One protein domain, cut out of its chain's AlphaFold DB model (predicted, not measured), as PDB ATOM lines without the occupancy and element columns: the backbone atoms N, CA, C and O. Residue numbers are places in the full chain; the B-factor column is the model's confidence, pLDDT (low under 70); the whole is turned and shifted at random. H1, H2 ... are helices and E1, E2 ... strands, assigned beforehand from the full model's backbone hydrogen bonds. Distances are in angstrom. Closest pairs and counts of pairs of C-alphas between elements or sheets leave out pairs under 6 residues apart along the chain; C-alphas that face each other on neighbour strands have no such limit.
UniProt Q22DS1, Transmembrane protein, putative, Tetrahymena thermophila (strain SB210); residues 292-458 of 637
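Overview. This is residues 292 to 458 of the 637 residues of the protein "Transmembrane protein, putative" of Tetrahymena thermophila (strain SB210) (UniProt Q22DS1). The long hairpin E5 and E6 makes the spine of a strongly twisted sheet, with E1 and E3 along one side of E6, E2 beyond E1, and E4 along E5; where E6 ends, the long helix H5 sticks out as an arm with residues 433 to 458. Three short helices sit about the sheet, H1 by E1 and E2, H2 by E2, and H3 by E4, while tiny H4 grazes it. The printed part has 167 residues with five named helices and six named strands, in the order H1 E1 E2 H2 H3 E3 H4 E4 E5 E6 H5. The sheet is branched, with antiparallel neighbour pairs, and the class is mixed, helices and strands. The whole is loose, with a radius of gyration of the C-alphas of 20.9 A and spans of 72 by 49 by 31 A.

Arrangement. In the sheet, E5, residues 396 to 410, and E6, residues 415 to 428, form an antiparallel hairpin at 163 degrees, with N 401 and O 425 2.8 A apart. E4, residues 387 to 393, forms a hairpin with E5, N 389 to O 400 being 2.9 A; E4, E5 and E6 are a meander, each strand the antiparallel neighbour of the one before. On the other side of E6 from E5 are E1, residues 308 to 314, with N 311 to O 424 at 2.9 A, and E3, residues 373 to 375, with N 374 to O 417 at 2.8 A. E2, residues 328 to 330, forms a hairpin with E1, N 312 to O 330 being 2.8 A. H1, residues 293 to 300, is on the sheet at a height of 6.8 A; the closest C-alphas of H1 and E1, Tyr 299 and Ser 310, are 6.0 A apart. H3, residues 353 to 363, is on the sheet, its closest C-alpha pair with E4 being Glu 356 and Thr 392, 6.3 A. H2, residues 342 to 346, is on the sheet and close but not clearly touching H3, at 6.6 A between the C-alphas of Tyr 343 and Ile 357. H4, residues 379 to 382, only grazes the sheet with 379 to 380, and H5, residues 429 to 458, only grazes it with 429 to 432. Every O i to N i+4 pair is within hydrogen-bond range in H1, H2, H3 and H5; H4 is too short for such a pair.

Along the chain. H1 begins at C-alpha 293, (31.326, 6.341, 42.107). From first to last C-alpha, E1 measures 20.4 A, H3 15.2 A, E4 17.8 A, E5 43.5 A and E6 39.0 A. H5 measures 43.1 A, from C-alpha 429 at (8.840, -9.454, 33.508) to C-alpha 458 at (-1.848, -38.157, 63.887).

Size, cuts and confidence. The two C-alphas farthest apart, those of Asn 320 and Val 458, are 74.2 A apart. Without residues 433 to 458, the body spans 52 by 33 by 32 A. The printed part has no cut; the links E1 to E2 and E2 to H2 are long. The mean pLDDT of the printed part is 85.0, with residues 301 to 303 and 379 to 384 under 70.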
ATOM      1  N   LEU A 292      29.675  10.236  42.604       75.56
ATOM      2  CA  LEU A 292      28.759   9.247  42.036       75.56
ATOM      3  C   LEU A 292      29.362   7.834  41.980       75.56
ATOM      4  O   LEU A 292      28.624   6.885  41.714       75.56
ATOM      5  N   THR A 293      30.663   7.647  42.234       74.06
ATOM      6  CA  THR A 293      31.326   6.341  42.107       74.06
ATOM      7  C   THR A 293      30.737   5.306  43.063       74.06
ATOM      8  O   THR A 293      30.527   4.165  42.659       74.06
ATOM      9  N   LEU A 294      30.378   5.686  44.292       72.62
ATOM     10  CA  LEU A 294      29.721   4.770  45.234       72.62
ATOM     11  C   LEU A 294      28.349   4.304  44.726       72.62
ATOM     12  O   LEU A 294      28.027   3.119  44.810       72.62
ATOM     13  N   ILE A 295      27.564   5.219  44.151       78.06
ATOM     14  CA  ILE A 295      26.249   4.913  43.571       78.06
ATOM     15  C   ILE A 295      26.410   3.984  42.366       78.06
ATOM     16  O   ILE A 295      25.725   2.968  42.266       78.06
ATOM     17  N   LEU A 296      27.345   4.304  41.469       80.75
ATOM     18  CA  LEU A 296      27.631   3.498  40.284       80.75
ATOM     19  C   LEU A 296      28.112   2.097  40.661       80.75
ATOM     20  O   LEU A 296      27.607   1.124  40.108       80.75
ATOM     21  N   ASN A 297      29.006   1.981  41.645       78.81
ATOM     22  CA  ASN A 297      29.465   0.693  42.157       78.81
ATOM     23  C   ASN A 297      28.299  -0.129  42.717       78.81
ATOM     24  O   ASN A 297      28.192  -1.312  42.402       78.81
ATOM     25  N   ARG A 298      27.399   0.487  43.499       76.88
ATOM     26  CA  ARG A 298      26.186  -0.183  44.002       76.88
ATOM     27  C   ARG A 298      25.302  -0.676  42.851       76.88
ATOM     28  O   ARG A 298      24.836  -1.807  42.893       76.88
ATOM     29  N   TYR A 299      25.117   0.116  41.797       82.44
ATOM     30  CA  TYR A 299      24.315  -0.300  40.641       82.44
ATOM     31  C   TYR A 299      24.988  -1.383  39.784       82.44
ATOM     32  O   TYR A 299      24.299  -2.208  39.192       82.44
ATOM     33  N   GLN A 300      26.321  -1.422  39.742       73.75
ATOM     34  CA  GLN A 300      27.099  -2.448  39.037       73.75
ATOM     35  C   GLN A 300      27.182  -3.787  39.786       73.75
ATOM     36  O   GLN A 300      27.548  -4.794  39.181       73.75
ATOM     37  N   GLN A 301      26.845  -3.839  41.082       67.00
ATOM     38  CA  GLN A 301      26.823  -5.098  41.841       67.00
ATOM     39  C   GLN A 301      25.755  -6.081  41.335       67.00
ATOM     40  O   GLN A 301      25.918  -7.292  41.511       67.00
ATOM     41  N   ASN A 302      24.716  -5.599  40.644       63.81
ATOM     42  CA  ASN A 302      23.799  -6.460  39.903       63.81
ATOM     43  C   ASN A 302      24.501  -7.011  38.656       63.81
ATOM     44  O   ASN A 302      24.673  -6.321  37.653       63.81
ATOM     45  N   LYS A 303      24.914  -8.280  38.733       61.03
ATOM     46  CA  LYS A 303      25.694  -8.948  37.679       61.03
ATOM     47  C   LYS A 303      24.919  -9.171  36.379       61.03
ATOM     48  O   LYS A 303      25.556  -9.299  35.339       61.03
ATOM     49  N   ASP A 304      23.588  -9.220  36.430       70.88
ATOM     50  CA  ASP A 304      22.748  -9.381  35.242       70.88
ATOM     51  C   ASP A 304      21.810  -8.186  35.053       70.88
ATOM     52  O   ASP A 304      20.702  -8.118  35.591       70.88
ATOM     53  N   LEU A 305      22.274  -7.234  34.246       71.88
ATOM     54  CA  LEU A 305      21.518  -6.041  33.871       71.88
ATOM     55  C   LEU A 305      20.288  -6.361  33.002       71.88
ATOM     56  O   LEU A 305      19.460  -5.482  32.794       71.88
ATOM     57  N   ASN A 306      20.130  -7.590  32.497       73.75
ATOM     58  CA  ASN A 306      18.908  -7.997  31.796       73.75
ATOM     59  C   ASN A 306      17.812  -8.477  32.760       73.75
ATOM     60  O   ASN A 306      16.680  -8.708  32.337       73.75
ATOM     61  N   ILE A 307      18.138  -8.636  34.047       78.62
ATOM     62  CA  ILE A 307      17.208  -9.085  35.083       78.62
ATOM     63  C   ILE A 307      16.729  -7.898  35.909       78.62
ATOM     64  O   ILE A 307      15.546  -7.564  35.876       78.62
ATOM     65  N   GLU A 308      17.641  -7.241  36.623       85.81
ATOM     66  CA  GLU A 308      17.310  -6.134  37.515       85.81
ATOM     67  C   GLU A 308      18.446  -5.120  37.566       85.81
ATOM     68  O   GLU A 308      19.611  -5.459  37.773       85.81
ATOM     69  N   TYR A 309      18.102  -3.843  37.461       90.44
ATOM     70  CA  TYR A 309      19.059  -2.761  37.633       90.44
ATOM     71  C   TYR A 309      18.371  -1.476  38.061       90.44
ATOM     72  O   TYR A 309      17.144  -1.342  38.057       90.44
ATOM     73  N   SER A 310      19.186  -0.520  38.486       91.81
ATOM     74  CA  SER A 310      18.716   0.789  38.900       91.81
ATOM     75  C   SER A 310      19.614   1.890  38.379       91.81
ATOM     76  O   SER A 310      20.787   1.665  38.086       91.81
ATOM     77  N   TYR A 311      19.044   3.080  38.243       92.94
ATOM     78  CA  TYR A 311      19.741   4.245  37.730       92.94
ATOM     79  C   TYR A 311      19.069   5.550  38.178       92.94
ATOM     80  O   TYR A 311      17.964   5.554  38.717       92.94
ATOM     81  N   LEU A 312      19.761   6.668  37.973       92.38
ATOM     82  CA  LEU A 312      19.294   8.022  38.255       92.38
ATOM     83  C   LEU A 312      19.185   8.814  36.954       92.38
ATOM     84  O   LEU A 312      20.146   8.879  36.181       92.38
ATOM     85  N   ILE A 313      18.042   9.462  36.750       93.62
ATOM     86  CA  ILE A 313      17.816  10.408  35.650       93.62
ATOM     87  C   ILE A 313      17.405  11.768  36.184       93.62
ATOM     88  O   ILE A 313      16.789  11.887  37.242       93.62
ATOM     89  N   SER A 314      17.752  12.794  35.430       91.19
ATOM     90  CA  SER A 314      17.399  14.181  35.714       91.19
ATOM     91  C   SER A 314      15.983  14.524  35.245       91.19
ATOM     92  O   SER A 314      15.416  13.859  34.377       91.19
ATOM     93  N   THR A 315      15.408  15.563  35.850       87.06
ATOM     94  CA  THR A 315      14.137  16.165  35.430       87.06
ATOM     95  C   THR A 315      14.357  17.406  34.583       87.06
ATOM     96  O   THR A 315      15.449  17.978  34.575       87.06
ATOM     97  N   ASN A 316      13.309  17.839  33.884       87.19
ATOM     98  CA  ASN A 316      13.332  19.058  33.093       87.19
ATOM     99  C   ASN A 316      13.590  20.285  33.994       87.19
ATOM    100  O   ASN A 316      12.733  20.643  34.804       87.19
ATOM    101  N   PRO A 317      14.749  20.962  33.874       78.62
ATOM    102  CA  PRO A 317      15.070  22.114  34.712       78.62
ATOM    103  C   PRO A 317      14.355  23.394  34.247       78.62
ATOM    104  O   PRO A 317      14.449  24.423  34.915       78.62
ATOM    105  N   SER A 318      13.703  23.371  33.079       78.12
ATOM    106  CA  SER A 318      13.037  24.535  32.505       78.12
ATOM    107  C   SER A 318      11.654  24.723  33.115       78.12
ATOM    108  O   SER A 318      10.860  23.786  33.212       78.12
ATOM    109  N   SER A 319      11.327  25.965  33.464       73.50
ATOM    110  CA  SER A 319       9.963  26.346  33.835       73.50
ATOM    111  C   SER A 319       9.041  26.495  32.617       73.50
ATOM    112  O   SER A 319       7.825  26.471  32.773       73.50
ATOM    113  N   ASN A 320       9.606  26.658  31.409       77.75
ATOM    114  CA  ASN A 320       8.870  27.151  30.237       77.75
ATOM    115  C   ASN A 320       8.951  26.230  29.006       77.75
ATOM    116  O   ASN A 320       8.252  26.478  28.029       77.75
ATOM    117  N   SER A 321       9.812  25.209  29.013       78.81
ATOM    118  CA  SER A 321       9.940  24.255  27.902       78.81
ATOM    119  C   SER A 321       9.312  22.929  28.283       78.81
ATOM    120  O   SER A 321       9.645  22.400  29.334       78.81
ATOM    121  N   THR A 322       8.476  22.364  27.418       77.50
ATOM    122  CA  THR A 322       8.006  20.970  27.515       77.50
ATOM    123  C   THR A 322       8.851  20.016  26.668       77.50
ATOM    124  O   THR A 322       8.665  18.802  26.717       77.50
ATOM    125  N   GLU A 323       9.775  20.550  25.869       80.88
ATOM    126  CA  GLU A 323      10.748  19.759  25.127       80.88
ATOM    127  C   GLU A 323      11.976  19.543  26.007       80.88
ATOM    128  O   GLU A 323      12.736  20.474  26.291       80.88
ATOM    129  N   TYR A 324      12.144  18.303  26.464       85.88
ATOM    130  CA  TYR A 324      13.264  17.896  27.295       85.88
ATOM    131  C   TYR A 324      13.651  16.442  27.009       85.88
ATOM    132  O   TYR A 324      12.814  15.594  26.702       85.88
ATOM    133  N   SER A 325      14.951  16.169  27.078       90.94
ATOM    134  CA  SER A 325      15.500  14.817  27.008       90.94
ATOM    135  C   SER A 325      16.192  14.525  28.336       90.94
ATOM    136  O   SER A 325      17.237  15.127  28.589       90.94
ATOM    137  N   PRO A 326      15.642  13.627  29.174       92.06
ATOM    138  CA  PRO A 326      16.221  13.309  30.475       92.06
ATOM    139  C   PRO A 326      17.670  12.851  30.359       92.06
ATOM    140  O   PRO A 326      17.960  11.877  29.659       92.06
ATOM    141  N   LEU A 327      18.577  13.551  31.043       94.12
ATOM    142  CA  LEU A 327      19.988  13.171  31.123       94.12
ATOM    143  C   LEU A 327      20.187  12.109  32.201       94.12
ATOM    144  O   LEU A 327      19.573  12.165  33.272       94.12
ATOM    145  N   VAL A 328      21.088  11.169  31.932       93.31
ATOM    146  CA  VAL A 328      21.524  10.165  32.901       93.31
ATOM    147  C   VAL A 328      22.463  10.819  33.910       93.31
ATOM    148  O   VAL A 328      23.493  11.377  33.540       93.31
ATOM    149  N   ILE A 329      22.107  10.730  35.192       90.94
ATOM    150  CA  ILE A 329      22.981  11.128  36.301       90.94
ATOM    151  C   ILE A 329      23.912   9.963  36.646       90.94
ATOM    152  O   ILE A 329      25.120  10.147  36.739       90.94
ATOM    153  N   ALA A 330      23.355   8.761  36.815       90.25
ATOM    154  CA  ALA A 330      24.109   7.553  37.130       90.25
ATOM    155  C   ALA A 330      23.405   6.327  36.542       90.25
ATOM    156  O   ALA A 330      22.239   6.107  36.850       90.25
ATOM    157  N   HIS A 331      24.087   5.513  35.737       91.44
ATOM    158  CA  HIS A 331      23.535   4.273  35.175       91.44
ATOM    159  C   HIS A 331      24.648   3.216  35.031       91.44
ATOM    160  O   HIS A 331      25.752   3.591  34.642       91.44
ATOM    161  N   PRO A 332      24.394   1.910  35.268       88.94
ATOM    162  CA  PRO A 332      25.414   0.855  35.165       88.94
ATOM    163  C   PRO A 332      26.219   0.862  33.857       88.94
ATOM    164  O   PRO A 332      27.416   0.591  33.858       88.94
ATOM    165  N   MET A 333      25.542   1.180  32.750       88.19
ATOM    166  CA  MET A 333      26.097   1.229  31.389       88.19
ATOM    167  C   MET A 333      26.460   2.642  30.895       88.19
ATOM    168  O   MET A 333      26.693   2.818  29.700       88.19
ATOM    169  N   MET A 334      26.461   3.666  31.759       89.44
ATOM    170  CA  MET A 334      26.828   5.012  31.308       89.44
ATOM    171  C   MET A 334      28.313   5.102  30.948       89.44
ATOM    172  O   MET A 334      29.173   4.483  31.576       89.44
ATOM    173  N   ASN A 335      28.622   5.953  29.981       89.25
ATOM    174  CA  ASN A 335      29.964   6.430  29.727       89.25
ATOM    175  C   ASN A 335      30.222   7.668  30.593       89.25
ATOM    176  O   ASN A 335      29.616   8.716  30.394       89.25
ATOM    177  N   ILE A 336      31.163   7.559  31.529       86.38
ATOM    178  CA  ILE A 336      31.484   8.649  32.454       86.38
ATOM    179  C   ILE A 336      32.166   9.851  31.791       86.38
ATOM    180  O   ILE A 336      32.320  10.857  32.465       86.38
ATOM    181  N   THR A 337      32.595   9.796  30.527       89.88
ATOM    182  CA  THR A 337      33.276  10.930  29.864       89.88
ATOM    183  C   THR A 337      32.361  11.771  28.978       89.88
ATOM    184  O   THR A 337      32.734  12.881  28.605       89.88
ATOM    185  N   ASN A 338      31.155  11.287  28.665       91.62
ATOM    186  CA  ASN A 338      30.230  11.943  27.742       91.62
ATOM    187  C   ASN A 338      28.842  12.090  28.363       91.62
ATOM    188  O   ASN A 338      28.343  11.168  29.001       91.62
ATOM    189  N   LEU A 339      28.183  13.223  28.115       92.25
ATOM    190  CA  LEU A 339      26.778  13.387  28.489       92.25
ATOM    191  C   LEU A 339      25.900  12.467  27.645       92.25
ATOM    192  O   LEU A 339      26.044  12.412  26.425       92.25
ATOM    193  N   GLN A 340      24.989  11.761  28.308       94.31
ATOM    194  CA  GLN A 340      24.082  10.811  27.679       94.31
ATOM    195  C   GLN A 340      22.663  11.038  28.183       94.31
ATOM    196  O   GLN A 340      22.436  11.306  29.367       94.31
ATOM    197  N   THR A 341      21.699  10.908  27.282       95.44
ATOM    198  CA  THR A 341      20.283  10.852  27.636       95.44
ATOM    199  C   THR A 341      19.896   9.442  28.062       95.44
ATOM    200  O   THR A 341      20.589   8.465  27.769       95.44
ATOM    201  N   VAL A 342      18.740   9.310  28.712       94.81
ATOM    202  CA  VAL A 342      18.144   8.002  29.009       94.81
ATOM    203  C   VAL A 342      17.964   7.169  27.731       94.81
ATOM    204  O   VAL A 342      18.165   5.959  27.752       94.81
ATOM    205  N   TYR A 343      17.691   7.817  26.593       94.31
ATOM    206  CA  TYR A 343      17.507   7.153  25.302       94.31
ATOM    207  C   TYR A 343      18.801   6.544  24.747       94.31
ATOM    208  O   TYR A 343      18.768   5.500  24.091       94.31
ATOM    209  N   ASP A 344      19.937   7.197  25.005       93.62
ATOM    210  CA  ASP A 344      21.249   6.760  24.523       93.62
ATOM    211  C   ASP A 344      21.719   5.497  25.231       93.62
ATOM    212  O   ASP A 344      22.381   4.667  24.611       93.62
ATOM    213  N   VAL A 345      21.364   5.356  26.510       92.31
ATOM    214  CA  VAL A 345      21.836   4.265  27.366       92.31
ATOM    215  C   VAL A 345      20.853   3.093  27.376       92.31
ATOM    216  O   VAL A 345      21.250   1.967  27.093       92.31
ATOM    217  N   GLU A 346      19.563   3.344  27.616       92.06
ATOM    218  CA  GLU A 346      18.552   2.284  27.784       92.06
ATOM    219  C   GLU A 346      18.237   1.525  26.490       92.06
ATOM    220  O   GLU A 346      17.835   0.363  26.526       92.06
ATOM    221  N   PHE A 347      18.424   2.173  25.337       92.69
ATOM    222  CA  PHE A 347      18.106   1.608  24.022       92.69
ATOM    223  C   PHE A 347      19.344   1.460  23.131       92.69
ATOM    224  O   PHE A 347      19.208   1.327  21.914       92.69
ATOM    225  N   TYR A 348      20.553   1.485  23.708       88.12
ATOM    226  CA  TYR A 348      21.812   1.391  22.959       88.12
ATOM    227  C   TYR A 348      21.867   0.149  22.050       88.12
ATOM    228  O   TYR A 348      22.207   0.263  20.875       88.12
ATOM    229  N   ASN A 349      21.454  -1.010  22.573       85.94
ATOM    230  CA  ASN A 349      21.477  -2.301  21.872       85.94
ATOM    231  C   ASN A 349      20.125  -2.700  21.250       85.94
ATOM    232  O   ASN A 349      19.942  -3.857  20.874       85.94
ATOM    233  N   SER A 350      19.146  -1.792  21.184       87.69
ATOM    234  CA  SER A 350      17.821  -2.144  20.667       87.69
ATOM    235  C   SER A 350      17.813  -2.248  19.144       87.69
ATOM    236  O   SER A 350      18.191  -1.313  18.438       87.69
ATOM    237  N   THR A 351      17.308  -3.370  18.633       86.12
ATOM    238  CA  THR A 351      17.076  -3.585  17.195       86.12
ATOM    239  C   THR A 351      15.921  -2.737  16.642       86.12
ATOM    240  O   THR A 351      15.959  -2.353  15.478       86.12
ATOM    241  N   ASN A 352      14.939  -2.377  17.480       87.62
ATOM    242  CA  ASN A 352      13.760  -1.564  17.135       87.62
ATOM    243  C   ASN A 352      13.776  -0.200  17.852       87.62
ATOM    244  O   ASN A 352      12.739   0.296  18.307       87.62
ATOM    245  N   LYS A 353      14.970   0.395  17.968       90.50
ATOM    246  CA  LYS A 353      15.264   1.558  18.818       90.50
ATOM    247  C   LYS A 353      14.269   2.714  18.673       90.50
ATOM    248  O   LYS A 353      13.804   3.234  19.681       90.50
ATOM    249  N   GLU A 354      13.917   3.117  17.453       92.50
ATOM    250  CA  GLU A 354      13.034   4.275  17.226       92.50
ATOM    251  C   GLU A 354      11.621   4.067  17.788       92.50
ATOM    252  O   GLU A 354      11.096   4.934  18.488       92.50
ATOM    253  N   ASN A 355      11.025   2.898  17.534       93.62
ATOM    254  CA  ASN A 355       9.689   2.566  18.024       93.62
ATOM    255  C   ASN A 355       9.672   2.411  19.552       93.62
ATOM    256  O   ASN A 355       8.763   2.902  20.220       93.62
ATOM    257  N   GLU A 356      10.691   1.770  20.124       94.12
ATOM    258  CA  GLU A 356      10.799   1.614  21.577       94.12
ATOM    259  C   GLU A 356      11.006   2.960  22.291       94.12
ATOM    260  O   GLU A 356      10.356   3.217  23.304       94.12
ATOM    261  N   ILE A 357      11.815   3.866  21.726       94.75
ATOM    262  CA  ILE A 357      11.967   5.237  22.237       94.75
ATOM    263  C   ILE A 357      10.645   6.005  22.147       94.75
ATOM    264  O   ILE A 357      10.291   6.720  23.086       94.75
ATOM    265  N   TYR A 358       9.901   5.874  21.044       94.19
ATOM    266  CA  TYR A 358       8.592   6.513  20.896       94.19
ATOM    267  C   TYR A 358       7.605   6.043  21.976       94.19
ATOM    268  O   TYR A 358       6.979   6.865  22.650       94.19
ATOM    269  N   LEU A 359       7.518   4.728  22.205       94.44
ATOM    270  CA  LEU A 359       6.686   4.155  23.265       94.44
ATOM    271  C   LEU A 359       7.130   4.622  24.655       94.44
ATOM    272  O   LEU A 359       6.286   5.021  25.458       94.44
ATOM    273  N   PHE A 360       8.439   4.639  24.920       94.69
ATOM    274  CA  PHE A 360       8.987   5.132  26.181       94.69
ATOM    275  C   PHE A 360       8.594   6.590  26.425       94.69
ATOM    276  O   PHE A 360       8.079   6.900  27.498       94.69
ATOM    277  N   LYS A 361       8.768   7.478  25.437       93.19
ATOM    278  CA  LYS A 361       8.396   8.901  25.543       93.19
ATOM    279  C   LYS A 361       6.915   9.079  25.874       93.19
ATOM    280  O   LYS A 361       6.579   9.859  26.758       93.19
ATOM    281  N   ASN A 362       6.040   8.314  25.222       92.19
ATOM    282  CA  ASN A 362       4.603   8.361  25.493       92.19
ATOM    283  C   ASN A 362       4.254   7.872  26.907       92.19
ATOM    284  O   ASN A 362       3.386   8.440  27.564       92.19
ATOM    285  N   GLN A 363       4.924   6.825  27.392       93.31
ATOM    286  CA  GLN A 363       4.683   6.263  28.725       93.31
ATOM    287  C   GLN A 363       5.288   7.107  29.857       93.31
ATOM    288  O   GLN A 363       4.824   7.025  30.999       93.31
ATOM    289  N   THR A 364       6.314   7.902  29.549       92.94
ATOM    290  CA  THR A 364       7.105   8.686  30.507       92.94
ATOM    291  C   THR A 364       6.978  10.193  30.295       92.94
ATOM    292  O   THR A 364       7.884  10.948  30.636       92.94
ATOM    293  N   SER A 365       5.834  10.656  29.784       89.75
ATOM    294  CA  SER A 365       5.566  12.084  29.554       89.75
ATOM    295  C   SER A 365       5.813  12.961  30.789       89.75
ATOM    296  O   SER A 365       6.292  14.079  30.645       89.75
ATOM    297  N   PHE A 366       5.596  12.419  31.993       88.00
ATOM    298  CA  PHE A 366       5.865  13.086  33.273       88.00
ATOM    299  C   PHE A 366       7.341  13.474  33.492       88.00
ATOM    300  O   PHE A 366       7.642  14.320  34.328       88.00
ATOM    301  N   LEU A 367       8.293  12.871  32.768       88.88
ATOM    302  CA  LEU A 367       9.708  13.267  32.823       88.88
ATOM    303  C   LEU A 367       9.963  14.616  32.132       88.88
ATOM    304  O   LEU A 367      10.974  15.265  32.406       88.88
ATOM    305  N   ASN A 368       9.050  15.029  31.249       86.69
ATOM    306  CA  ASN A 368       9.112  16.297  30.530       86.69
ATOM    307  C   ASN A 368       8.327  17.412  31.227       86.69
ATOM    308  O   ASN A 368       8.418  18.563  30.791       86.69
ATOM    309  N   ASP A 369       7.581  17.086  32.289       83.56
ATOM    310  CA  ASP A 369       6.838  18.067  33.071       83.56
ATOM    311  C   ASP A 369       7.783  19.170  33.542       83.56
ATOM    312  O   ASP A 369       8.919  18.921  33.958       83.56
ATOM    313  N   THR A 370       7.320  20.411  33.429       78.00
ATOM    314  CA  THR A 370       8.114  21.573  33.809       78.00
ATOM    315  C   THR A 370       8.433  21.543  35.295       78.00
ATOM    316  O   THR A 370       7.705  20.979  36.113       78.00
ATOM    317  N   PHE A 371       9.544  22.177  35.649       75.44
ATOM    318  CA  PHE A 371      10.004  22.246  37.025       75.44
ATOM    319  C   PHE A 371       8.931  22.849  37.952       75.44
ATOM    320  O   PHE A 371       8.542  24.009  37.795       75.44
ATOM    321  N   GLN A 372       8.478  22.072  38.941       76.88
ATOM    322  CA  GLN A 372       7.491  22.501  39.935       76.88
ATOM    323  C   GLN A 372       8.118  22.661  41.319       76.88
ATOM    324  O   GLN A 372       8.917  21.841  41.771       76.88
ATOM    325  N   THR A 373       7.708  23.728  42.004       79.38
ATOM    326  CA  THR A 373       8.047  23.994  43.402       79.38
ATOM    327  C   THR A 373       6.803  23.838  44.265       79.38
ATOM    328  O   THR A 373       5.800  24.521  44.053       79.38
ATOM    329  N   TYR A 374       6.895  22.983  45.273       81.62
ATOM    330  CA  TYR A 374       5.862  22.747  46.269       81.62
ATOM    331  C   TYR A 374       6.156  23.541  47.542       81.62
ATOM    332  O   TYR A 374       7.310  23.781  47.905       81.62
ATOM    333  N   GLN A 375       5.093  23.960  48.227       80.31
ATOM    334  CA  GLN A 375       5.210  24.596  49.535       80.31
ATOM    335  C   GLN A 375       5.426  23.523  50.603       80.31
ATOM    336  O   GLN A 375       4.690  22.538  50.630       80.31
ATOM    337  N   ASN A 376       6.377  23.763  51.509       78.50
ATOM    338  CA  ASN A 376       6.763  22.860  52.593       78.50
ATOM    339  C   ASN A 376       7.463  21.569  52.110       78.50
ATOM    340  O   ASN A 376       7.325  21.116  50.972       78.50
ATOM    341  N   CYS A 377       8.249  20.970  52.998       80.38
ATOM    342  CA  CYS A 377       8.886  19.675  52.800       80.38
ATOM    343  C   CYS A 377       8.013  18.506  53.266       80.38
ATOM    344  O   CYS A 377       8.219  17.380  52.823       80.38
ATOM    345  N   SER A 378       6.987  18.760  54.087       72.00
ATOM    346  CA  SER A 378       6.014  17.734  54.498       72.00
ATOM    347  C   SER A 378       5.256  17.113  53.317       72.00
ATOM    348  O   SER A 378       4.757  15.995  53.428       72.00
ATOM    349  N   PHE A 379       5.204  17.808  52.174       63.72
ATOM    350  CA  PHE A 379       4.628  17.305  50.927       63.72
ATOM    351  C   PHE A 379       5.262  15.976  50.476       63.72
ATOM    352  O   PHE A 379       4.569  15.122  49.930       63.72
ATOM    353  N   GLN A 380       6.549  15.761  50.783       61.84
ATOM    354  CA  GLN A 380       7.283  14.531  50.469       61.84
ATOM    355  C   GLN A 380       6.702  13.296  51.176       61.84
ATOM    356  O   GLN A 380       6.725  12.204  50.619       61.84
ATOM    357  N   MET A 381       6.156  13.463  52.386       54.81
ATOM    358  CA  MET A 381       5.622  12.350  53.182       54.81
ATOM    359  C   MET A 381       4.204  11.932  52.773       54.81
ATOM    360  O   MET A 381       3.751  10.857  53.154       54.81
ATOM    361  N   LEU A 382       3.494  12.766  52.009       55.88
ATOM    362  CA  LEU A 382       2.097  12.530  51.630       55.88
ATOM    363  C   LEU A 382       1.941  11.886  50.244       55.88
ATOM    364  O   LEU A 382       0.850  11.435  49.902       55.88
ATOM    365  N   PHE A 383       3.008  11.828  49.443       62.22
ATOM    366  CA  PHE A 383       2.925  11.441  48.037       62.22
ATOM    367  C   PHE A 383       3.570  10.084  47.739       62.22
ATOM    368  O   PHE A 383       4.781   9.965  47.577       62.22
ATOM    369  N   ASN A 384       2.727   9.065  47.544       57.88
ATOM    370  CA  ASN A 384       3.117   7.768  46.983       57.88
ATOM    371  C   ASN A 384       3.160   7.847  45.438       57.88
ATOM    372  O   ASN A 384       2.375   7.215  44.738       57.88
ATOM    373  N   ASN A 385       4.013   8.727  44.903       70.06
ATOM    374  CA  ASN A 385       3.983   9.166  43.498       70.06
ATOM    375  C   ASN A 385       4.837   8.329  42.538       70.06
ATOM    376  O   ASN A 385       5.120   8.776  41.420       70.06
ATOM    377  N   SER A 386       5.272   7.136  42.949       84.44
ATOM    378  CA  SER A 386       6.064   6.274  42.075       84.44
ATOM    379  C   SER A 386       5.281   5.955  40.801       84.44
ATOM    380  O   SER A 386       4.197   5.371  40.858       84.44
ATOM    381  N   GLN A 387       5.824   6.323  39.644       90.50
ATOM    382  CA  GLN A 387       5.210   6.005  38.361       90.50
ATOM    383  C   GLN A 387       5.670   4.617  37.935       90.50
ATOM    384  O   GLN A 387       6.856   4.393  37.709       90.50
ATOM    385  N   ILE A 388       4.733   3.683  37.821       93.25
ATOM    386  CA  ILE A 388       5.014   2.318  37.369       93.25
ATOM    387  C   ILE A 388       4.631   2.209  35.895       93.25
ATOM    388  O   ILE A 388       3.519   2.583  35.513       93.25
ATOM    389  N   ARG A 389       5.549   1.734  35.051       94.94
ATOM    390  CA  ARG A 389       5.352   1.560  33.604       94.94
ATOM    391  C   ARG A 389       5.939   0.233  33.138       94.94
ATOM    392  O   ARG A 389       6.862  -0.285  33.753       94.94
ATOM    393  N   ILE A 390       5.422  -0.293  32.029       94.56
ATOM    394  CA  ILE A 390       6.022  -1.438  31.339       94.56
ATOM    395  C   ILE A 390       6.797  -0.907  30.138       94.56
ATOM    396  O   ILE A 390       6.187  -0.489  29.153       94.56
ATOM    397  N   ILE A 391       8.125  -0.930  30.233       94.50
ATOM    398  CA  ILE A 391       9.035  -0.451  29.193       94.50
ATOM    399  C   ILE A 391       9.559  -1.642  28.393       94.50
ATOM    400  O   ILE A 391      10.100  -2.587  28.963       94.50
ATOM    401  N   THR A 392       9.440  -1.588  27.070       91.50
ATOM    402  CA  THR A 392      10.015  -2.604  26.178       91.50
ATOM    403  C   THR A 392      11.391  -2.151  25.697       91.50
ATOM    404  O   THR A 392      11.503  -1.050  25.166       91.50
ATOM    405  N   LYS A 393      12.416  -2.992  25.875       89.69
ATOM    406  CA  LYS A 393      13.797  -2.758  25.426       89.69
ATOM    407  C   LYS A 393      14.314  -4.003  24.723       89.69
ATOM    408  O   LYS A 393      14.347  -5.074  25.329       89.69
ATOM    409  N   ASN A 394      14.716  -3.873  23.464       86.94
ATOM    410  CA  ASN A 394      15.126  -4.991  22.614       86.94
ATOM    411  C   ASN A 394      14.128  -6.169  22.666       86.94
ATOM    412  O   ASN A 394      14.509  -7.324  22.854       86.94
ATOM    413  N   ASN A 395      12.832  -5.862  22.558       84.44
ATOM    414  CA  ASN A 395      11.708  -6.803  22.682       84.44
ATOM    415  C   ASN A 395      11.532  -7.495  24.056       84.44
ATOM    416  O   ASN A 395      10.626  -8.317  24.201       84.44
ATOM    417  N   ILE A 396      12.319  -7.152  25.080       87.69
ATOM    418  CA  ILE A 396      12.124  -7.615  26.463       87.69
ATOM    419  C   ILE A 396      11.317  -6.564  27.227       87.69
ATOM    420  O   ILE A 396      11.613  -5.372  27.167       87.69
ATOM    421  N   LYS A 397      10.287  -6.997  27.956       92.31
ATOM    422  CA  LYS A 397       9.452  -6.113  28.777       92.31
ATOM    423  C   LYS A 397      10.000  -6.023  30.196       92.31
ATOM    424  O   LYS A 397      10.211  -7.047  30.844       92.31
ATOM    425  N   TYR A 398      10.145  -4.802  30.685       93.88
ATOM    426  CA  TYR A 398      10.569  -4.483  32.040       93.88
ATOM    427  C   TYR A 398       9.440  -3.779  32.781       93.88
ATOM    428  O   TYR A 398       8.852  -2.833  32.256       93.88
ATOM    429  N   LEU A 399       9.159  -4.212  34.007       94.69
ATOM    430  CA  LEU A 399       8.435  -3.401  34.972       94.69
ATOM    431  C   LEU A 399       9.403  -2.346  35.508       94.69
ATOM    432  O   LEU A 399      10.383  -2.671  36.178       94.69
ATOM    433  N   THR A 400       9.131  -1.085  35.199       95.12
ATOM    434  CA  THR A 400       9.985   0.041  35.565       95.12
ATOM    435  C   THR A 400       9.251   0.962  36.527       95.12
ATOM    436  O   THR A 400       8.154   1.438  36.231       95.12
ATOM    437  N   ILE A 401       9.872   1.226  37.672       94.56
ATOM    438  CA  ILE A 401       9.359   2.095  38.730       94.56
ATOM    439  C   ILE A 401      10.204   3.365  38.754       94.56
ATOM    440  O   ILE A 401      11.410   3.297  38.981       94.56
ATOM    441  N   PHE A 402       9.571   4.517  38.550       94.00
ATOM    442  CA  PHE A 402      10.193   5.836  38.631       94.00
ATOM    443  C   PHE A 402       9.789   6.502  39.945       94.00
ATOM    444  O   PHE A 402       8.638   6.902  40.120       94.00
ATOM    445  N   THR A 403      10.737   6.625  40.866       92.12
ATOM    446  CA  THR A 403      10.540   7.228  42.187       92.12
ATOM    447  C   THR A 403      11.130   8.636  42.194       92.12
ATOM    448  O   THR A 403      12.338   8.772  41.986       92.12
ATOM    449  N   PRO A 404      10.327   9.694  42.396       89.12
ATOM    450  CA  PRO A 404      10.845  11.057  42.439       89.12
ATOM    451  C   PRO A 404      11.761  11.257  43.651       89.12
ATOM    452  O   PRO A 404      11.415  10.891  44.773       89.12
ATOM    453  N   ILE A 405      12.915  11.880  43.426       85.94
ATOM    454  CA  ILE A 405      13.806  12.368  44.476       85.94
ATOM    455  C   ILE A 405      13.474  13.835  44.708       85.94
ATOM    456  O   ILE A 405      13.695  14.693  43.842       85.94
ATOM    457  N   PHE A 406      12.944  14.109  45.895       83.88
ATOM    458  CA  PHE A 406      12.647  15.461  46.322       83.88
ATOM    459  C   PHE A 406      13.820  16.068  47.079       83.88
ATOM    460  O   PHE A 406      14.410  15.430  47.950       83.88
ATOM    461  N   ILE A 407      14.094  17.340  46.817       81.69
ATOM    462  CA  ILE A 407      14.985  18.134  47.660       81.69
ATOM    463  C   ILE A 407      14.107  19.014  48.533       81.69
ATOM    464  O   ILE A 407      13.186  19.664  48.046       81.69
ATOM    465  N   CYS A 408      14.384  19.001  49.831       82.00
ATOM    466  CA  CYS A 408      13.812  19.929  50.793       82.00
ATOM    467  C   CYS A 408      14.808  21.058  51.033       82.00
ATOM    468  O   CYS A 408      15.989  20.799  51.273       82.00
ATOM    469  N   PHE A 409      14.347  22.301  50.979       81.31
ATOM    470  CA  PHE A 409      15.214  23.451  51.170       81.31
ATOM    471  C   PHE A 409      14.452  24.666  51.699       81.31
ATOM    472  O   PHE A 409      13.230  24.754  51.607       81.31
ATOM    473  N   GLY A 410      15.195  25.598  52.290       77.94
ATOM    474  CA  GLY A 410      14.657  26.788  52.938       77.94
ATOM    475  C   GLY A 410      15.203  26.975  54.351       77.94
ATOM    476  O   GLY A 410      16.273  26.470  54.701       77.94
ATOM    477  N   THR A 411      14.476  27.739  55.155       74.50
ATOM    478  CA  THR A 411      14.758  27.975  56.572       74.50
ATOM    479  C   THR A 411      13.820  27.139  57.446       74.50
ATOM    480  O   THR A 411      12.929  26.449  56.956       74.50
ATOM    481  N   ILE A 412      13.984  27.216  58.768       72.12
ATOM    482  CA  ILE A 412      13.020  26.622  59.708       72.12
ATOM    483  C   ILE A 412      11.637  27.297  59.653       72.12
ATOM    484  O   ILE A 412      10.664  26.713  60.116       72.12
ATOM    485  N   TYR A 413      11.549  28.509  59.092       79.56
ATOM    486  CA  TYR A 413      10.316  29.298  59.017       79.56
ATOM    487  C   TYR A 413       9.627  29.194  57.656       79.56
ATOM    488  O   TYR A 413       8.405  29.275  57.573       79.56
ATOM    489  N   GLU A 414      10.401  29.011  56.589       82.62
ATOM    490  CA  GLU A 414       9.891  28.878  55.231       82.62
ATOM    491  C   GLU A 414      10.612  27.742  54.518       82.62
ATOM    492  O   GLU A 414      11.826  27.788  54.332       82.62
ATOM    493  N   GLN A 415       9.845  26.741  54.095       83.81
ATOM    494  CA  GLN A 415      10.347  25.554  53.420       83.81
ATOM    495  C   GLN A 415       9.684  25.393  52.057       83.81
ATOM    496  O   GLN A 415       8.495  25.673  51.879       83.81
ATOM    497  N   ALA A 416      10.449  24.875  51.109       83.50
ATOM    498  CA  ALA A 416       9.993  24.487  49.791       83.50
ATOM    499  C   ALA A 416      10.589  23.130  49.421       83.50
ATOM    500  O   ALA A 416      11.617  22.706  49.956       83.50
ATOM    501  N   SER A 417       9.936  22.448  48.489       84.94
ATOM    502  CA  SER A 417      10.476  21.227  47.911       84.94
ATOM    503  C   SER A 417      10.239  21.149  46.411       84.94
ATOM    504  O   SER A 417       9.314  21.757  45.878       84.94
ATOM    505  N   ASN A 418      11.096  20.418  45.711       82.88
ATOM    506  CA  ASN A 418      11.017  20.217  44.266       82.88
ATOM    507  C   ASN A 418      11.484  18.807  43.894       82.88
ATOM    508  O   ASN A 418      12.264  18.193  44.623       82.88
ATOM    509  N   ILE A 419      11.028  18.305  42.744       85.31
ATOM    510  CA  ILE A 419      11.540  17.058  42.165       85.31
ATOM    511  C   ILE A 419      12.737  17.404  41.288       85.31
ATOM    512  O   ILE A 419      12.613  18.146  40.312       85.31
ATOM    513  N   ASN A 420      13.893  16.844  41.613       83.75
ATOM    514  CA  ASN A 420      15.121  17.127  40.877       83.75
ATOM    515  C   ASN A 420      15.606  15.973  40.002       83.75
ATOM    516  O   ASN A 420      16.228  16.178  38.961       83.75
ATOM    517  N   SER A 421      15.322  14.754  40.429       89.31
ATOM    518  CA  SER A 421      15.701  13.549  39.709       89.31
ATOM    519  C   SER A 421      14.695  12.442  39.984       89.31
ATOM    520  O   SER A 421      13.865  12.548  40.888       89.31
ATOM    521  N   TYR A 422      14.761  11.379  39.192       91.69
ATOM    522  CA  TYR A 422      14.048  10.139  39.455       91.69
ATOM    523  C   TYR A 422      15.054   9.019  39.694       91.69
ATOM    524  O   TYR A 422      15.973   8.811  38.896       91.69
ATOM    525  N   TYR A 423      14.843   8.280  40.780       92.50
ATOM    526  CA  TYR A 423      15.413   6.958  40.961       92.50
ATOM    527  C   TYR A 423      14.571   5.950  40.199       92.50
ATOM    528  O   TYR A 423      13.363   5.839  40.417       92.50
ATOM    529  N   VAL A 424      15.210   5.234  39.287       94.31
ATOM    530  CA  VAL A 424      14.544   4.280  38.416       94.31
ATOM    531  C   VAL A 424      15.024   2.888  38.748       94.31
ATOM    532  O   VAL A 424      16.226   2.639  38.788       94.31
ATOM    533  N   LYS A 425      14.077   1.978  38.956       93.06
ATOM    534  CA  LYS A 425      14.330   0.549  39.118       93.06
ATOM    535  C   LYS A 425      13.616  -0.205  38.006       93.06
ATOM    536  O   LYS A 425      12.418  -0.011  37.822       93.06
ATOM    537  N   ALA A 426      14.341  -1.042  37.274       92.56
ATOM    538  CA  ALA A 426      13.804  -1.864  36.196       92.56
ATOM    539  C   ALA A 426      13.994  -3.346  36.530       92.56
ATOM    540  O   ALA A 426      15.096  -3.747  36.894       92.56
ATOM    541  N   VAL A 427      12.929  -4.140  36.388       91.25
ATOM    542  CA  VAL A 427      12.928  -5.598  36.594       91.25
ATOM    543  C   VAL A 427      12.296  -6.267  35.378       91.25
ATOM    544  O   VAL A 427      11.224  -5.846  34.936       91.25
ATOM    545  N   SER A 428      12.936  -7.279  34.797       91.62
ATOM    546  CA  SER A 428      12.378  -7.980  33.639       91.62
ATOM    547  C   SER A 428      11.136  -8.786  34.037       91.62
ATOM    548  O   SER A 428      11.119  -9.483  35.051       91.62
ATOM    549  N   LEU A 429      10.074  -8.706  33.229       89.38
ATOM    550  CA  LEU A 429       8.840  -9.454  33.508       89.38
ATOM    551  C   LEU A 429       9.070 -10.967  33.457       89.38
ATOM    552  O   LEU A 429       8.471 -11.703  34.229       89.38
ATOM    553  N   GLN A 430       9.987 -11.423  32.600       84.94
ATOM    554  CA  GLN A 430      10.362 -12.832  32.526       84.94
ATOM    555  C   GLN A 430      10.958 -13.336  33.847       84.94
ATOM    556  O   GLN A 430      10.623 -14.443  34.264       84.94
ATOM    557  N   GLN A 431      11.803 -12.539  34.515       77.31
ATOM    558  CA  GLN A 431      12.310 -12.909  35.835       77.31
ATOM    559  C   GLN A 431      11.180 -12.925  36.860       77.31
ATOM    560  O   GLN A 431      11.071 -13.880  37.618       77.31
ATOM    561  N   MET A 432      10.309 -11.912  36.862       78.88
ATOM    562  CA  MET A 432       9.179 -11.880  37.797       78.88
ATOM    563  C   MET A 432       8.284 -13.115  37.655       78.88
ATOM    564  O   MET A 432       7.865 -13.684  38.663       78.88
ATOM    565  N   ASP A 433       8.021 -13.559  36.426       82.44
ATOM    566  CA  ASP A 433       7.255 -14.778  36.159       82.44
ATOM    567  C   ASP A 433       7.995 -16.029  36.663       82.44
ATOM    568  O   ASP A 433       7.380 -16.906  37.272       82.44
ATOM    569  N   GLN A 434       9.316 -16.106  36.462       80.12
ATOM    570  CA  GLN A 434      10.152 -17.198  36.972       80.12
ATOM    571  C   GLN A 434      10.185 -17.237  38.504       80.12
ATOM    572  O   GLN A 434       9.999 -18.307  39.081       80.12
ATOM    573  N   ASP A 435      10.365 -16.094  39.162       77.94
ATOM    574  CA  ASP A 435      10.384 -15.980  40.622       77.94
ATOM    575  C   ASP A 435       9.014 -16.324  41.206       77.94
ATOM    576  O   ASP A 435       8.913 -17.106  42.150       77.94
ATOM    577  N   THR A 436       7.936 -15.819  40.599       80.25
ATOM    578  CA  THR A 436       6.559 -16.150  40.995       80.25
ATOM    579  C   THR A 436       6.304 -17.647  40.850       80.25
ATOM    580  O   THR A 436       5.730 -18.273  41.740       80.25
ATOM    581  N   TYR A 437       6.770 -18.254  39.757       84.56
ATOM    582  CA  TYR A 437       6.672 -19.694  39.552       84.56
ATOM    583  C   TYR A 437       7.466 -20.486  40.600       84.56
ATOM    584  O   TYR A 437       6.936 -21.443  41.163       84.56
ATOM    585  N   GLN A 438       8.698 -20.076  40.918       81.50
ATOM    586  CA  GLN A 438       9.513 -20.708  41.960       81.50
ATOM    587  C   GLN A 438       8.862 -20.595  43.343       81.50
ATOM    588  O   GLN A 438       8.791 -21.586  44.067       81.50
ATOM    589  N   VAL A 439       8.336 -19.420  43.701       82.81
ATOM    590  CA  VAL A 439       7.611 -19.209  44.964       82.81
ATOM    591  C   VAL A 439       6.363 -20.086  45.019       82.81
ATOM    592  O   VAL A 439       6.141 -20.752  46.030       82.81
ATOM    593  N   ASN A 440       5.588 -20.163  43.935       83.94
ATOM    594  CA  ASN A 440       4.408 -21.024  43.859       83.94
ATOM    595  C   ASN A 440       4.773 -22.510  44.003       83.94
ATOM    596  O   ASN A 440       4.110 -23.228  44.750       83.94
ATOM    597  N   GLN A 441       5.851 -22.974  43.360       85.44
ATOM    598  CA  GLN A 441       6.344 -24.343  43.541       85.44
ATOM    599  C   GLN A 441       6.779 -24.611  44.986       85.44
ATOM    600  O   GLN A 441       6.435 -25.648  45.554       85.44
ATOM    601  N   MET A 442       7.503 -23.676  45.605       82.50
ATOM    602  CA  MET A 442       7.937 -23.798  46.999       82.50
ATOM    603  C   MET A 442       6.747 -23.814  47.964       82.50
ATOM    604  O   MET A 442       6.734 -24.610  48.902       82.50
ATOM    605  N   GLN A 443       5.718 -23.002  47.712       82.31
ATOM    606  CA  GLN A 443       4.465 -23.042  48.465       82.31
ATOM    607  C   GLN A 443       3.747 -24.385  48.301       82.31
ATOM    608  O   GLN A 443       3.306 -24.959  49.296       82.31
ATOM    609  N   GLU A 444       3.667 -24.927  47.083       88.62
ATOM    610  CA  GLU A 444       3.040 -26.230  46.834       88.62
ATOM    611  C   GLU A 444       3.770 -27.362  47.576       88.62
ATOM    612  O   GLU A 444       3.132 -28.207  48.211       88.62
ATOM    613  N   ILE A 445       5.108 -27.356  47.552       88.06
ATOM    614  CA  ILE A 445       5.939 -28.302  48.310       88.06
ATOM    615  C   ILE A 445       5.677 -28.143  49.809       88.06
ATOM    616  O   ILE A 445       5.389 -29.132  50.479       88.06
ATOM    617  N   MET A 446       5.710 -26.914  50.331       84.38
ATOM    618  CA  MET A 446       5.490 -26.634  51.751       84.38
ATOM    619  C   MET A 446       4.123 -27.143  52.226       84.38
ATOM    620  O   MET A 446       4.040 -27.816  53.253       84.38
ATOM    621  N   VAL A 447       3.054 -26.889  51.463       87.94
ATOM    622  CA  VAL A 447       1.702 -27.372  51.783       87.94
ATOM    623  C   VAL A 447       1.651 -28.901  51.782       87.94
ATOM    624  O   VAL A 447       1.145 -29.492  52.738       87.94
ATOM    625  N   LYS A 448       2.219 -29.569  50.765       88.06
ATOM    626  CA  LYS A 448       2.290 -31.043  50.722       88.06
ATOM    627  C   LYS A 448       3.050 -31.606  51.922       88.06
ATOM    628  O   LYS A 448       2.580 -32.556  52.546       88.06
ATOM    629  N   THR A 449       4.186 -31.011  52.281       87.62
ATOM    630  CA  THR A 449       4.987 -31.432  53.436       87.62
ATOM    631  C   THR A 449       4.216 -31.275  54.745       87.62
ATOM    632  O   THR A 449       4.222 -32.202  55.552       87.62
ATOM    633  N   ILE A 450       3.488 -30.168  54.939       87.69
ATOM    634  CA  ILE A 450       2.632 -29.963  56.121       87.69
ATOM    635  C   ILE A 450       1.558 -31.053  56.212       87.69
ATOM    636  O   ILE A 450       1.401 -31.661  57.271       87.69
ATOM    637  N   PHE A 451       0.856 -31.356  55.114       86.94
ATOM    638  CA  PHE A 451      -0.169 -32.407  55.099       86.94
ATOM    639  C   PHE A 451       0.399 -33.799  55.410       86.94
ATOM    640  O   PHE A 451      -0.223 -34.560  56.158       86.94
ATOM    641  N   ILE A 452       1.578 -34.128  54.872       87.94
ATOM    642  CA  ILE A 452       2.257 -35.405  55.132       87.94
ATOM    643  C   ILE A 452       2.681 -35.494  56.599       87.94
ATOM    644  O   ILE A 452       2.346 -36.475  57.265       87.94
ATOM    645  N   ILE A 453       3.380 -34.481  57.123       88.06
ATOM    646  CA  ILE A 453       3.847 -34.461  58.517       88.06
ATOM    647  C   ILE A 453       2.662 -34.554  59.475       88.06
ATOM    648  O   ILE A 453       2.663 -35.424  60.342       88.06
ATOM    649  N   TYR A 454       1.627 -33.729  59.291       89.31
ATOM    650  CA  TYR A 454       0.457 -33.719  60.168       89.31
ATOM    651  C   TYR A 454      -0.258 -35.075  60.184       89.31
ATOM    652  O   TYR A 454      -0.510 -35.627  61.253       89.31
ATOM    653  N   SER A 455      -0.514 -35.663  59.010       85.50
ATOM    654  CA  SER A 455      -1.177 -36.972  58.919       85.50
ATOM    655  C   SER A 455      -0.339 -38.076  59.568       85.50
ATOM    656  O   SER A 455      -0.874 -38.921  60.283       85.50
ATOM    657  N   THR A 456       0.983 -38.047  59.376       89.56
ATOM    658  CA  THR A 456       1.907 -39.019  59.977       89.56
ATOM    659  C   THR A 456       1.924 -38.885  61.498       89.56
ATOM    660  O   THR A 456       1.876 -39.886  62.206       89.56
ATOM    661  N   LEU A 457       1.917 -37.653  62.012       90.81
ATOM    662  CA  LEU A 457       1.906 -37.366  63.444       90.81
ATOM    663  C   LEU A 457       0.598 -37.832  64.102       90.81
ATOM    664  O   LEU A 457       0.634 -38.453  65.162       90.81
ATOM    665  N   VAL A 458      -0.546 -37.630  63.438       90.38
ATOM    666  CA  VAL A 458      -1.848 -38.157  63.887       90.38
ATOM    667  C   VAL A 458      -1.839 -39.687  63.931       90.38
ATOM    668  O   VAL A 458      -2.279 -40.267  64.921       90.38
TER     669      VAL A 458